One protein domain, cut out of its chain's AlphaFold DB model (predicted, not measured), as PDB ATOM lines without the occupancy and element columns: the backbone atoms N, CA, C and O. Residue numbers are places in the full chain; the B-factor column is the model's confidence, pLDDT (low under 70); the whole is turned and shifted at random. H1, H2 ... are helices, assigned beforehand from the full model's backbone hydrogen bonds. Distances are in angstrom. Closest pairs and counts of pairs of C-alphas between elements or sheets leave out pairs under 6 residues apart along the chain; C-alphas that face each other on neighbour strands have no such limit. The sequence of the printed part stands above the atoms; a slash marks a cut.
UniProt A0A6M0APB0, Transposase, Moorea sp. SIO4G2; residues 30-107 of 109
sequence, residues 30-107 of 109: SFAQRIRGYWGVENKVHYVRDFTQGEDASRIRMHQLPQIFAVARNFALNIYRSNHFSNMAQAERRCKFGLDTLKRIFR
ATOM      1  N   SER A  30     251.393 232.837 221.807       86.88
ATOM      2  CA  SER A  30     250.043 233.111 221.306       86.88
ATOM      3  C   SER A  30     249.531 234.464 221.810       86.88
ATOM      4  O   SER A  30     249.057 235.294 221.030       86.88
ATOM      5  N   PHE A  31     249.773 234.765 223.088       86.81
ATOM      6  CA  PHE A  31     249.437 236.055 223.677       86.81
ATOM      7  C   PHE A  31     250.188 237.221 223.007       86.81
ATOM      8  O   PHE A  31     249.593 238.250 222.682       86.81
ATOM      9  N   ALA A  32     251.484 237.061 222.721       87.88
ATOM     10  CA  ALA A  32     252.267 238.073 222.009       87.88
ATOM     11  C   ALA A  32     251.771 238.300 220.569       87.88
ATOM     12  O   ALA A  32     251.770 239.435 220.083       87.88
ATOM     13  N   GLN A  33     251.336 237.247 219.872       89.88
ATOM     14  CA  GLN A  33     250.703 237.369 218.554       89.88
ATOM     15  C   GLN A  33     249.373 238.124 218.641       89.88
ATOM     16  O   GLN A  33     249.135 239.026 217.837       89.88
ATOM     17  N   ARG A  34     248.548 237.830 219.651       87.31
ATOM     18  CA  ARG A  34     247.282 238.528 219.905       87.31
ATOM     19  C   ARG A  34     247.490 240.014 220.187       87.31
ATOM     20  O   ARG A  34     246.815 240.838 219.572       87.31
ATOM     21  N   ILE A  35     248.458 240.366 221.040       87.44
ATOM     22  CA  ILE A  35     248.841 241.767 221.280       87.44
ATOM     23  C   ILE A  35     249.229 242.435 219.959       87.44
ATOM     24  O   ILE A  35     248.703 243.495 219.633       87.44
ATOM     25  N   ARG A  36     250.107 241.813 219.162       87.69
ATOM     26  CA  ARG A  36     250.509 242.356 217.851       87.69
ATOM     27  C   ARG A  36     249.331 242.530 216.892       87.69
ATOM     28  O   ARG A  36     249.273 243.537 216.194       87.69
ATOM     29  N   GLY A  37     248.376 241.603 216.885       87.19
ATOM     30  CA  GLY A  37     247.136 241.738 216.119       87.19
ATOM     31  C   GLY A  37     246.289 242.929 216.580       87.19
ATOM     32  O   GLY A  37     245.778 243.677 215.746       87.19
ATOM     33  N   TYR A  38     246.205 243.150 217.893       85.19
ATOM     34  CA  TYR A  38     245.490 244.285 218.479       85.19
ATOM     35  C   TYR A  38     246.089 245.638 218.060       85.19
ATOM     36  O   TYR A  38     245.342 246.537 217.680       85.19
ATOM     37  N   TRP A  39     247.420 245.762 217.988       86.06
ATOM     38  CA  TRP A  39     248.082 246.964 217.445       86.06
ATOM     39  C   TRP A  39     247.659 247.294 216.006       86.06
ATOM     40  O   TRP A  39     247.682 248.450 215.591       86.06
ATOM     41  N   GLY A  40     247.216 246.297 215.234       83.50
ATOM     42  CA  GLY A  40     246.636 246.523 213.913       83.50
ATOM     43  C   GLY A  40     245.344 247.348 213.947       83.50
ATOM     44  O   GLY A  40     245.075 248.080 212.995       83.50
ATOM     45  N   VAL A  41     244.554 247.260 215.022       80.31
ATOM     46  CA  VAL A  41     243.356 248.090 215.228       80.31
ATOM     47  C   VAL A  41     243.762 249.531 215.523       80.31
ATOM     48  O   VAL A  41     243.247 250.444 214.875       80.31
ATOM     49  N   GLU A  42     244.743 249.712 216.408       83.69
ATOM     50  CA  GLU A  42     245.310 251.018 216.765       83.69
ATOM     51  C   GLU A  42     245.780 251.781 215.522       83.69
ATOM     52  O   GLU A  42     245.326 252.889 215.233       83.69
ATOM     53  N   ASN A  43     246.585 251.123 214.689       84.50
ATOM     54  CA  ASN A  43     247.113 251.729 213.469       84.50
ATOM     55  C   ASN A  43     246.029 252.053 212.431       84.50
ATOM     56  O   ASN A  43     246.150 253.011 211.669       84.50
ATOM     57  N   LYS A  44     244.975 251.234 212.341       86.31
ATOM     58  CA  LYS A  44     243.948 251.390 211.299       86.31
ATOM     59  C   LYS A  44     242.850 252.376 211.676       86.31
ATOM     60  O   LYS A  44     242.179 252.873 210.770       86.31
ATOM     61  N   VAL A  45     242.601 252.589 212.966       88.75
ATOM     62  CA  VAL A  45     241.496 253.420 213.463       88.75
ATOM     63  C   VAL A  45     242.025 254.651 214.184       88.75
ATOM     64  O   VAL A  45     241.761 255.756 213.718       88.75
ATOM     65  N   HIS A  46     242.780 254.471 215.268       88.06
ATOM     66  CA  HIS A  46     243.223 255.568 216.132       88.06
ATOM     67  C   HIS A  46     244.188 256.498 215.403       88.06
ATOM     68  O   HIS A  46     243.863 257.662 215.195       88.06
ATOM     69  N   TYR A  47     245.263 255.958 214.821       91.81
ATOM     70  CA  TYR A  47     246.214 256.771 214.055       91.81
ATOM     71  C   TYR A  47     245.547 257.592 212.934       91.81
ATOM     72  O   TYR A  47     245.876 258.757 212.702       91.81
ATOM     73  N   VAL A  48     244.574 257.003 212.229       93.19
ATOM     74  CA  VAL A  48     243.842 257.703 211.163       93.19
ATOM     75  C   VAL A  48     243.001 258.845 211.735       93.19
ATOM     76  O   VAL A  48     242.965 259.926 211.151       93.19
ATOM     77  N   ARG A  49     242.331 258.639 212.866       92.25
ATOM     78  CA  ARG A  49     241.522 259.678 213.507       92.25
ATOM     79  C   ARG A  49     242.381 260.825 214.032       92.25
ATOM     80  O   ARG A  49     242.102 261.985 213.722       92.25
ATOM     81  N   ASP A  50     243.445 260.487 214.739       92.38
ATOM     82  CA  ASP A  50     244.284 261.442 215.456       92.38
ATOM     83  C   ASP A  50     245.070 262.313 214.475       92.38
ATOM     84  O   ASP A  50     244.974 263.543 214.509       92.38
ATOM     85  N   PHE A  51     245.742 261.678 213.510       92.31
ATOM     86  CA  PHE A  51     246.614 262.375 212.567       92.31
ATOM     87  C   PHE A  51     245.926 262.754 211.260       92.31
ATOM     88  O   PHE A  51     246.036 263.894 210.815       92.31
ATOM     89  N   THR A  52     245.226 261.818 210.608       92.81
ATOM     90  CA  THR A  52     244.649 262.100 209.278       92.81
ATOM     91  C   THR A  52     243.422 262.998 209.398       92.81
ATOM     92  O   THR A  52     243.331 264.005 208.706       92.81
ATOM     93  N   GLN A  53     242.504 262.672 210.311       92.00
ATOM     94  CA  GLN A  53     241.270 263.434 210.528       92.00
ATOM     95  C   GLN A  53     241.424 264.571 211.555       92.00
ATOM     96  O   GLN A  53     240.453 265.286 211.830       92.00
ATOM     97  N   GLY A  54     242.630 264.748 212.106       92.81
ATOM     98  CA  GLY A  54     242.997 265.861 212.980       92.81
ATOM     99  C   GLY A  54     242.217 265.900 214.291       92.81
ATOM    100  O   GLY A  54     241.840 266.984 214.742       92.81
ATOM    101  N   GLU A  55     241.906 264.741 214.872       93.25
ATOM    102  CA  GLU A  55     241.215 264.670 216.161       93.25
ATOM    103  C   GLU A  55     242.024 265.332 217.281       93.25
ATOM    104  O   GLU A  55     241.486 266.218 217.947       93.25
ATOM    105  N   ASP A  56     243.318 265.021 217.394       92.50
ATOM    106  CA  ASP A  56     244.209 265.597 218.413       92.50
ATOM    107  C   ASP A  56     244.374 267.111 218.267       92.50
ATOM    108  O   ASP A  56     244.415 267.860 219.246       92.50
ATOM    109  N   ALA A  57     244.416 267.592 217.025       94.00
ATOM    110  CA  ALA A  57     244.518 269.016 216.725       94.00
ATOM    111  C   ALA A  57     243.186 269.769 216.919       94.00
ATOM    112  O   ALA A  57     243.140 271.001 216.821       94.00
ATOM    113  N   SER A  58     242.078 269.064 217.175       92.25
ATOM    114  CA  SER A  58     240.754 269.670 217.259       92.25
ATOM    115  C   SER A  58     240.613 270.562 218.495       92.25
ATOM    116  O   SER A  58     240.818 270.151 219.640       92.25
ATOM    117  N   ARG A  59     240.176 271.808 218.280       94.69
ATOM    118  CA  ARG A  59     239.917 272.804 219.340       94.69
ATOM    119  C   ARG A  59     238.449 272.877 219.764       94.69
ATOM    120  O   ARG A  59     238.056 273.808 220.458       94.69
ATOM    121  N   ILE A  60     237.633 271.905 219.363       92.00
ATOM    122  CA  ILE A  60     236.221 271.827 219.748       92.00
ATOM    123  C   ILE A  60     236.131 271.573 221.261       92.00
ATOM    124  O   ILE A  60     236.668 270.583 221.755       92.00
ATOM    125  N   ARG A  61     235.490 272.482 222.005       91.62
ATOM    126  CA  ARG A  61     235.321 272.396 223.475       91.62
ATOM    127  C   ARG A  61     233.872 272.554 223.945       91.62
ATOM    128  O   ARG A  61     233.613 272.510 225.141       91.62
ATOM    129  N   MET A  62     232.930 272.734 223.023       93.88
ATOM    130  CA  MET A  62     231.510 272.784 223.361       93.88
ATOM    131  C   MET A  62     231.055 271.417 223.874       93.88
ATOM    132  O   MET A  62     231.450 270.383 223.329       93.88
ATOM    133  N   HIS A  63     230.219 271.416 224.911       87.38
ATOM    134  CA  HIS A  63     229.652 270.196 225.471       87.38
ATOM    135  C   HIS A  63     229.002 269.338 224.363       87.38
ATOM    136  O   HIS A  63     228.401 269.875 223.436       87.38
ATOM    137  N   GLN A  64     229.184 268.013 224.433       91.12
ATOM    138  CA  GLN A  64     228.725 266.991 223.469       91.12
ATOM    139  C   GLN A  64     229.392 266.980 222.081       91.12
ATOM    140  O   GLN A  64     229.505 265.906 221.486       91.12
ATOM    141  N   LEU A  65     229.898 268.107 221.566       93.00
ATOM    142  CA  LEU A  65     230.492 268.136 220.222       93.00
ATOM    143  C   LEU A  65     231.688 267.178 220.036       93.00
ATOM    144  O   LEU A  65     231.725 266.523 218.995       93.00
ATOM    145  N   PRO A  66     232.631 267.008 220.989       92.12
ATOM    146  CA  PRO A  66     233.707 266.025 220.841       92.12
ATOM    147  C   PRO A  66     233.197 264.599 220.587       92.12
ATOM    148  O   PRO A  66     233.735 263.897 219.734       92.12
ATOM    149  N   GLN A  67     232.119 264.192 221.266       92.94
ATOM    150  CA  GLN A  67     231.523 262.864 221.100       92.94
ATOM    151  C   GLN A  67     230.829 262.726 219.742       92.94
ATOM    152  O   GLN A  67     231.027 261.734 219.042       92.94
ATOM    153  N   ILE A  68     230.072 263.747 219.331       95.06
ATOM    154  CA  ILE A  68     229.412 263.775 218.019       95.06
ATOM    155  C   ILE A  68     230.455 263.684 216.897       95.06
ATOM    156  O   ILE A  68     230.301 262.899 215.962       95.06
ATOM    157  N   PHE A  69     231.557 264.430 217.009       94.12
ATOM    158  CA  PHE A  69     232.639 264.384 216.030       94.12
ATOM    159  C   PHE A  69     233.387 263.049 216.031       94.12
ATOM    160  O   PHE A  69     233.768 262.585 214.958       94.12
ATOM    161  N   ALA A  70     233.554 262.391 217.181       92.62
ATOM    162  CA  ALA A  70     234.107 261.038 217.230       92.62
ATOM    163  C   ALA A  70     233.236 260.042 216.437       92.62
ATOM    164  O   ALA A  70     233.755 259.254 215.643       92.62
ATOM    165  N   VAL A  71     231.906 260.118 216.578       94.56
ATOM    166  CA  VAL A  71     230.970 259.296 215.791       94.56
ATOM    167  C   VAL A  71     231.051 259.640 214.302       94.56
ATOM    168  O   VAL A  71     231.180 258.737 213.476       94.56
ATOM    169  N   ALA A  72     231.047 260.928 213.945       93.00
ATOM    170  CA  ALA A  72     231.135 261.371 212.554       93.00
ATOM    171  C   ALA A  72     232.439 260.919 211.868       93.00
ATOM    172  O   ALA A  72     232.421 260.472 210.721       93.00
ATOM    173  N   ARG A  73     233.570 260.970 212.582       93.25
ATOM    174  CA  ARG A  73     234.879 260.485 212.116       93.25
ATOM    175  C   ARG A  73     234.881 258.986 211.831       93.25
ATOM    176  O   ARG A  73     235.322 258.565 210.758       93.25
ATOM    177  N   ASN A  74     234.329 258.194 212.753       93.19
ATOM    178  CA  ASN A  74     234.161 256.751 212.569       93.19
ATOM    179  C   ASN A  74     233.242 256.437 211.385       93.19
ATOM    180  O   ASN A  74     233.532 255.547 210.584       93.19
ATOM    181  N   PHE A  75     232.156 257.194 211.242       92.44
ATOM    182  CA  PHE A  75     231.229 257.048 210.131       92.44
ATOM    183  C   PHE A  75     231.910 257.327 208.785       92.44
ATOM    184  O   PHE A  75     231.873 256.474 207.898       92.44
ATOM    185  N   ALA A  76     232.631 258.444 208.655       91.12
ATOM    186  CA  ALA A  76     233.407 258.753 207.455       91.12
ATOM    187  C   ALA A  76     234.450 257.664 207.143       91.12
ATOM    188  O   ALA A  76     234.573 257.230 205.999       91.12
ATOM    189  N   LEU A  77     235.155 257.158 208.162       91.88
ATOM    190  CA  LEU A  77     236.142 256.088 208.000       91.88
ATOM    191  C   LEU A  77     235.517 254.791 207.457       91.88
ATOM    192  O   LEU A  77     236.075 254.157 206.557       91.88
ATOM    193  N   ASN A  78     234.346 254.407 207.968       91.44
ATOM    194  CA  ASN A  78     233.615 253.233 207.490       91.44
ATOM    195  C   ASN A  78     233.143 253.397 206.043       91.44
ATOM    196  O   ASN A  78     233.212 252.448 205.260       91.44
ATOM    197  N   ILE A  79     232.735 254.603 205.656       90.06
ATOM    198  CA  ILE A  79     232.367 254.918 204.274       90.06
ATOM    199  C   ILE A  79     233.576 254.802 203.346       90.06
ATOM    200  O   ILE A  79     233.468 254.191 202.281       90.06
ATOM    201  N   TYR A  80     234.733 255.335 203.745       91.38
ATOM    202  CA  TYR A  80     235.959 255.220 202.952       91.38
ATOM    203  C   TYR A  80     236.319 253.748 202.712       91.38
ATOM    204  O   TYR A  80     236.593 253.348 201.581       91.38
ATOM    205  N   ARG A  81     236.229 252.912 203.749       91.00
ATOM    206  CA  ARG A  81     236.473 251.466 203.634       91.00
ATOM    207  C   ARG A  81     235.445 250.760 202.752       91.00
ATOM    208  O   ARG A  81     235.827 249.931 201.933       91.00
ATOM    209  N   SER A  82     234.169 251.122 202.875       90.50
ATOM    210  CA  SER A  82     233.082 250.558 202.058       90.50
ATOM    211  C   SER A  82     233.224 250.904 200.573       90.50
ATOM    212  O   SER A  82     232.756 250.163 199.721       90.50
ATOM    213  N   ASN A  83     233.906 252.007 200.258       88.50
ATOM    214  CA  ASN A  83     234.245 252.412 198.891       88.50
ATOM    215  C   ASN A  83     235.652 251.949 198.466       88.50
ATOM    216  O   ASN A  83     236.217 252.482 197.513       88.50
ATOM    217  N   HIS A  84     236.227 250.969 199.171       90.06
ATOM    218  CA  HIS A  84     237.507 250.330 198.849       90.06
ATOM    219  C   HIS A  84     238.717 251.274 198.794       90.06
ATOM    220  O   HIS A  84     239.716 250.980 198.134       90.06
ATOM    221  N   PHE A  85     238.681 252.397 199.515       90.69
ATOM    222  CA  PHE A  85     239.875 253.221 199.660       90.69
ATOM    223  C   PHE A  85     240.933 252.481 200.488       90.69
ATOM    224  O   PHE A  85     240.685 252.087 201.625       90.69
ATOM    225  N   SER A  86     242.137 252.333 199.933       89.25
ATOM    226  CA  SER A  86     243.294 251.746 200.625       89.25
ATOM    227  C   SER A  86     244.094 252.778 201.427       89.25
ATOM    228  O   SER A  86     244.724 252.435 202.424       89.25
ATOM    229  N   ASN A  87     244.040 254.055 201.030       91.25
ATOM    230  CA  ASN A  87     244.717 255.164 201.696       91.25
ATOM    231  C   ASN A  87     243.693 256.168 202.246       91.25
ATOM    232  O   ASN A  87     243.040 256.890 201.489       91.25
ATOM    233  N   MET A  88     243.583 256.241 203.575       91.81
ATOM    234  CA  MET A  88     242.590 257.087 204.245       91.81
ATOM    235  C   MET A  88     242.864 258.582 204.068       91.81
ATOM    236  O   MET A  88     241.923 259.357 203.926       91.81
ATOM    237  N   ALA A  89     244.131 258.991 203.983       91.19
ATOM    238  CA  ALA A  89     244.487 260.385 203.734       91.19
ATOM    239  C   ALA A  89     244.116 260.819 202.308       91.19
ATOM    240  O   ALA A  89     243.665 261.941 202.086       91.19
ATOM    241  N   GLN A  90     244.258 259.923 201.325       91.25
ATOM    242  CA  GLN A  90     243.783 260.173 199.963       91.25
ATOM    243  C   GLN A  90     242.253 260.253 199.908       91.25
ATOM    244  O   GLN A  90     241.722 261.160 199.264       91.25
ATOM    245  N   ALA A  91     241.559 259.327 200.576       90.75
ATOM    246  CA  ALA A  91     240.099 259.314 200.650       90.75
ATOM    247  C   ALA A  91     239.566 260.621 201.246       90.75
ATOM    248  O   ALA A  91     238.706 261.271 200.653       90.75
ATOM    249  N   GLU A  92     240.148 261.046 202.367       90.19
ATOM    250  CA  GLU A  92     239.776 262.279 203.044       90.19
ATOM    251  C   GLU A  92     239.993 263.507 202.149       90.19
ATOM    252  O   GLU A  92     239.079 264.313 202.001       90.19
ATOM    253  N   ARG A  93     241.143 263.629 201.469       89.12
ATOM    254  CA  ARG A  93     241.391 264.734 200.523       89.12
ATOM    255  C   ARG A  93     240.365 264.776 199.391       89.12
ATOM    256  O   ARG A  93     239.883 265.852 199.050       89.12
ATOM    257  N   ARG A  94     240.001 263.624 198.819       85.62
ATOM    258  CA  ARG A  94     238.992 263.554 197.746       85.62
ATOM    259  C   ARG A  94     237.604 263.969 198.229       85.62
ATOM    260  O   ARG A  94     236.880 264.634 197.494       85.62
ATOM    261  N   CYS A  95     237.242 263.586 199.450       82.88
ATOM    262  CA  CYS A  95     235.918 263.857 200.004       82.88
ATOM    263  C   CYS A  95     235.807 265.261 200.620       82.88
ATOM    264  O   CYS A  95     234.720 265.826 200.605       82.88
ATOM    265  N   LYS A  96     236.909 265.859 201.099       80.31
ATOM    266  CA  LYS A  96     236.937 267.228 201.650       80.31
ATOM    267  C   LYS A  96     236.591 268.304 200.617       80.31
ATOM    268  O   LYS A  96     235.968 269.294 200.983       80.31
ATOM    269  N   PHE A  97     236.979 268.122 199.352       70.06
ATOM    270  CA  PHE A  97     236.852 269.157 198.312       70.06
ATOM    271  C   PHE A  97     235.845 268.831 197.198       70.06
ATOM    272  O   PHE A  97     235.641 269.647 196.308       70.06
ATOM    273  N   GLY A  98     235.207 267.658 197.224       67.75
ATOM    274  CA  GLY A  98     234.293 267.221 196.167       67.75
ATOM    275  C   GLY A  98     232.885 266.971 196.689       67.75
ATOM    276  O   GLY A  98     232.563 265.829 197.010       67.75
ATOM    277  N   LEU A  99     232.029 267.997 196.714       70.75
ATOM    278  CA  LEU A  99     230.608 267.840 197.068       70.75
ATOM    279  C   LEU A  99     229.906 266.795 196.190       70.75
ATOM    280  O   LEU A  99     229.150 265.980 196.706       70.75
ATOM    281  N   ASP A 100     230.217 266.735 194.895       76.06
ATOM    282  CA  ASP A 100     229.677 265.701 194.002       76.06
ATOM    283  C   ASP A 100     230.218 264.304 194.325       76.06
ATOM    284  O   ASP A 100     229.517 263.300 194.202       76.06
ATOM    285  N   THR A 101     231.462 264.227 194.806       73.75
ATOM    286  CA  THR A 101     232.043 262.969 195.287       73.75
ATOM    287  C   THR A 101     231.358 262.517 196.569       73.75
ATOM    288  O   THR A 101     231.027 261.338 196.675       73.75
ATOM    289  N   LEU A 102     231.078 263.440 197.493       72.25
ATOM    290  CA  LEU A 102     230.273 263.169 198.680       72.25
ATOM    291  C   LEU A 102     228.875 262.690 198.279       72.25
ATOM    292  O   LEU A 102     228.501 261.592 198.663       72.25
ATOM    293  N   LYS A 103     228.139 263.424 197.437       77.50
ATOM    294  CA  LYS A 103     226.795 263.022 196.977       77.50
ATOM    295  C   LYS A 103     226.779 261.618 196.373       77.50
ATOM    296  O   LYS A 103     225.936 260.801 196.738       77.50
ATOM    297  N   ARG A 104     227.756 261.306 195.515       79.00
ATOM    298  CA  ARG A 104     227.916 259.978 194.904       79.00
ATOM    299  C   ARG A 104     228.183 258.886 195.941       79.00
ATOM    300  O   ARG A 104     227.554 257.835 195.884       79.00
ATOM    301  N   ILE A 105     229.096 259.131 196.877       73.81
ATOM    302  CA  ILE A 105     229.447 258.186 197.948       73.81
ATOM    303  C   ILE A 105     228.261 257.962 198.894       73.81
ATOM    304  O   ILE A 105     227.978 256.829 199.280       73.81
ATOM    305  N   PHE A 106     227.547 259.032 199.236       71.50
ATOM    306  CA  PHE A 106     226.391 259.008 200.126       71.50
ATOM    307  C   PHE A 106     225.093 258.571 199.434       71.50
ATOM    308  O   PHE A 106     224.069 258.451 200.103       71.50
ATOM    309  N   ARG A 107     225.117 258.315 198.115       72.06
ATOM    310  CA  ARG A 107     223.926 258.030 197.292       72.06
ATOM    311  C   ARG A 107     222.797 259.048 197.519       72.06
ATOM    312  O   ARG A 107     221.619 258.701 197.453       72.06
TER     313      ARG A 107
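What this domain is: This is residues 30 to 107 of the 109 residues of the protein "Transposase" of Moorea sp. SIO4G2 (UniProt A0A6M0APB0). A long helix, H1, sticks out with residues 30 to 43 as a free arm and enters a small body with its other end, where H3 runs on in nearly the same direction. H2 stands crosswise to both, and short H4 folds back at the far end of H3. The printed part has 78 residues with four named helices, in the order H1, H2, H3, H4, and no named strand; the class is all helix. It is loose, with a radius of gyration of the C-alphas of 14.6 A, and flat, spanning 47 by 34 by 18 A.

Where its parts are: H1, residues 30 to 52, starts with C-alpha 30 at (250.043, 233.111, 221.306) and is 31.8 A long, with a kink of 32 degrees near residue 43. H2, residues 65 to 82, measures 25.4 A. H3, residues 88 to 97, measures 14.6 A. H4, residues 99 to 105, measures 9.8 A and ends with C-alpha 105 at (229.447, 258.186, 197.948).

How they stand to each other: H1 touches H3 with residues 48 to 52 alone, at a shallow tilt of 21 degrees, the same way; the closest C-alphas, of Thr 52 and Ala 89, are 5.8 A apart. H1 and H2 are close but not clearly touching, with the C-alphas of Arg 49 and Arg 73 closest at 6.8 A. H2 only just touches H3, with 3 pairs of C-alphas within 8 A, through residues 77 to 80 alone; the closest C-alphas, of Tyr 80 and Ala 91, are 6.3 A apart, and the lines are about perpendicular at 73 degrees. H3 and H4 only just touch, with 3 pairs of C-alphas within 8 A, and only at the corner; the closest C-alphas are those of Cys 95 and Leu 102, 5.8 A apart. H1 and H4 are apart. Every O i to N i+4 pair is within hydrogen-bond range in H2 and H4, against 15 of 19 in H1 and 5 of 6 in H3.

The domain as a whole: The C-alphas farthest apart, of Ser 30 and Asp 100, are 47.1 A apart. The printed part has no cut. The link from H1 to H2 is long, with 12 residues. Mean pLDDT of the printed part is 87.7, and residue 98 is under 70.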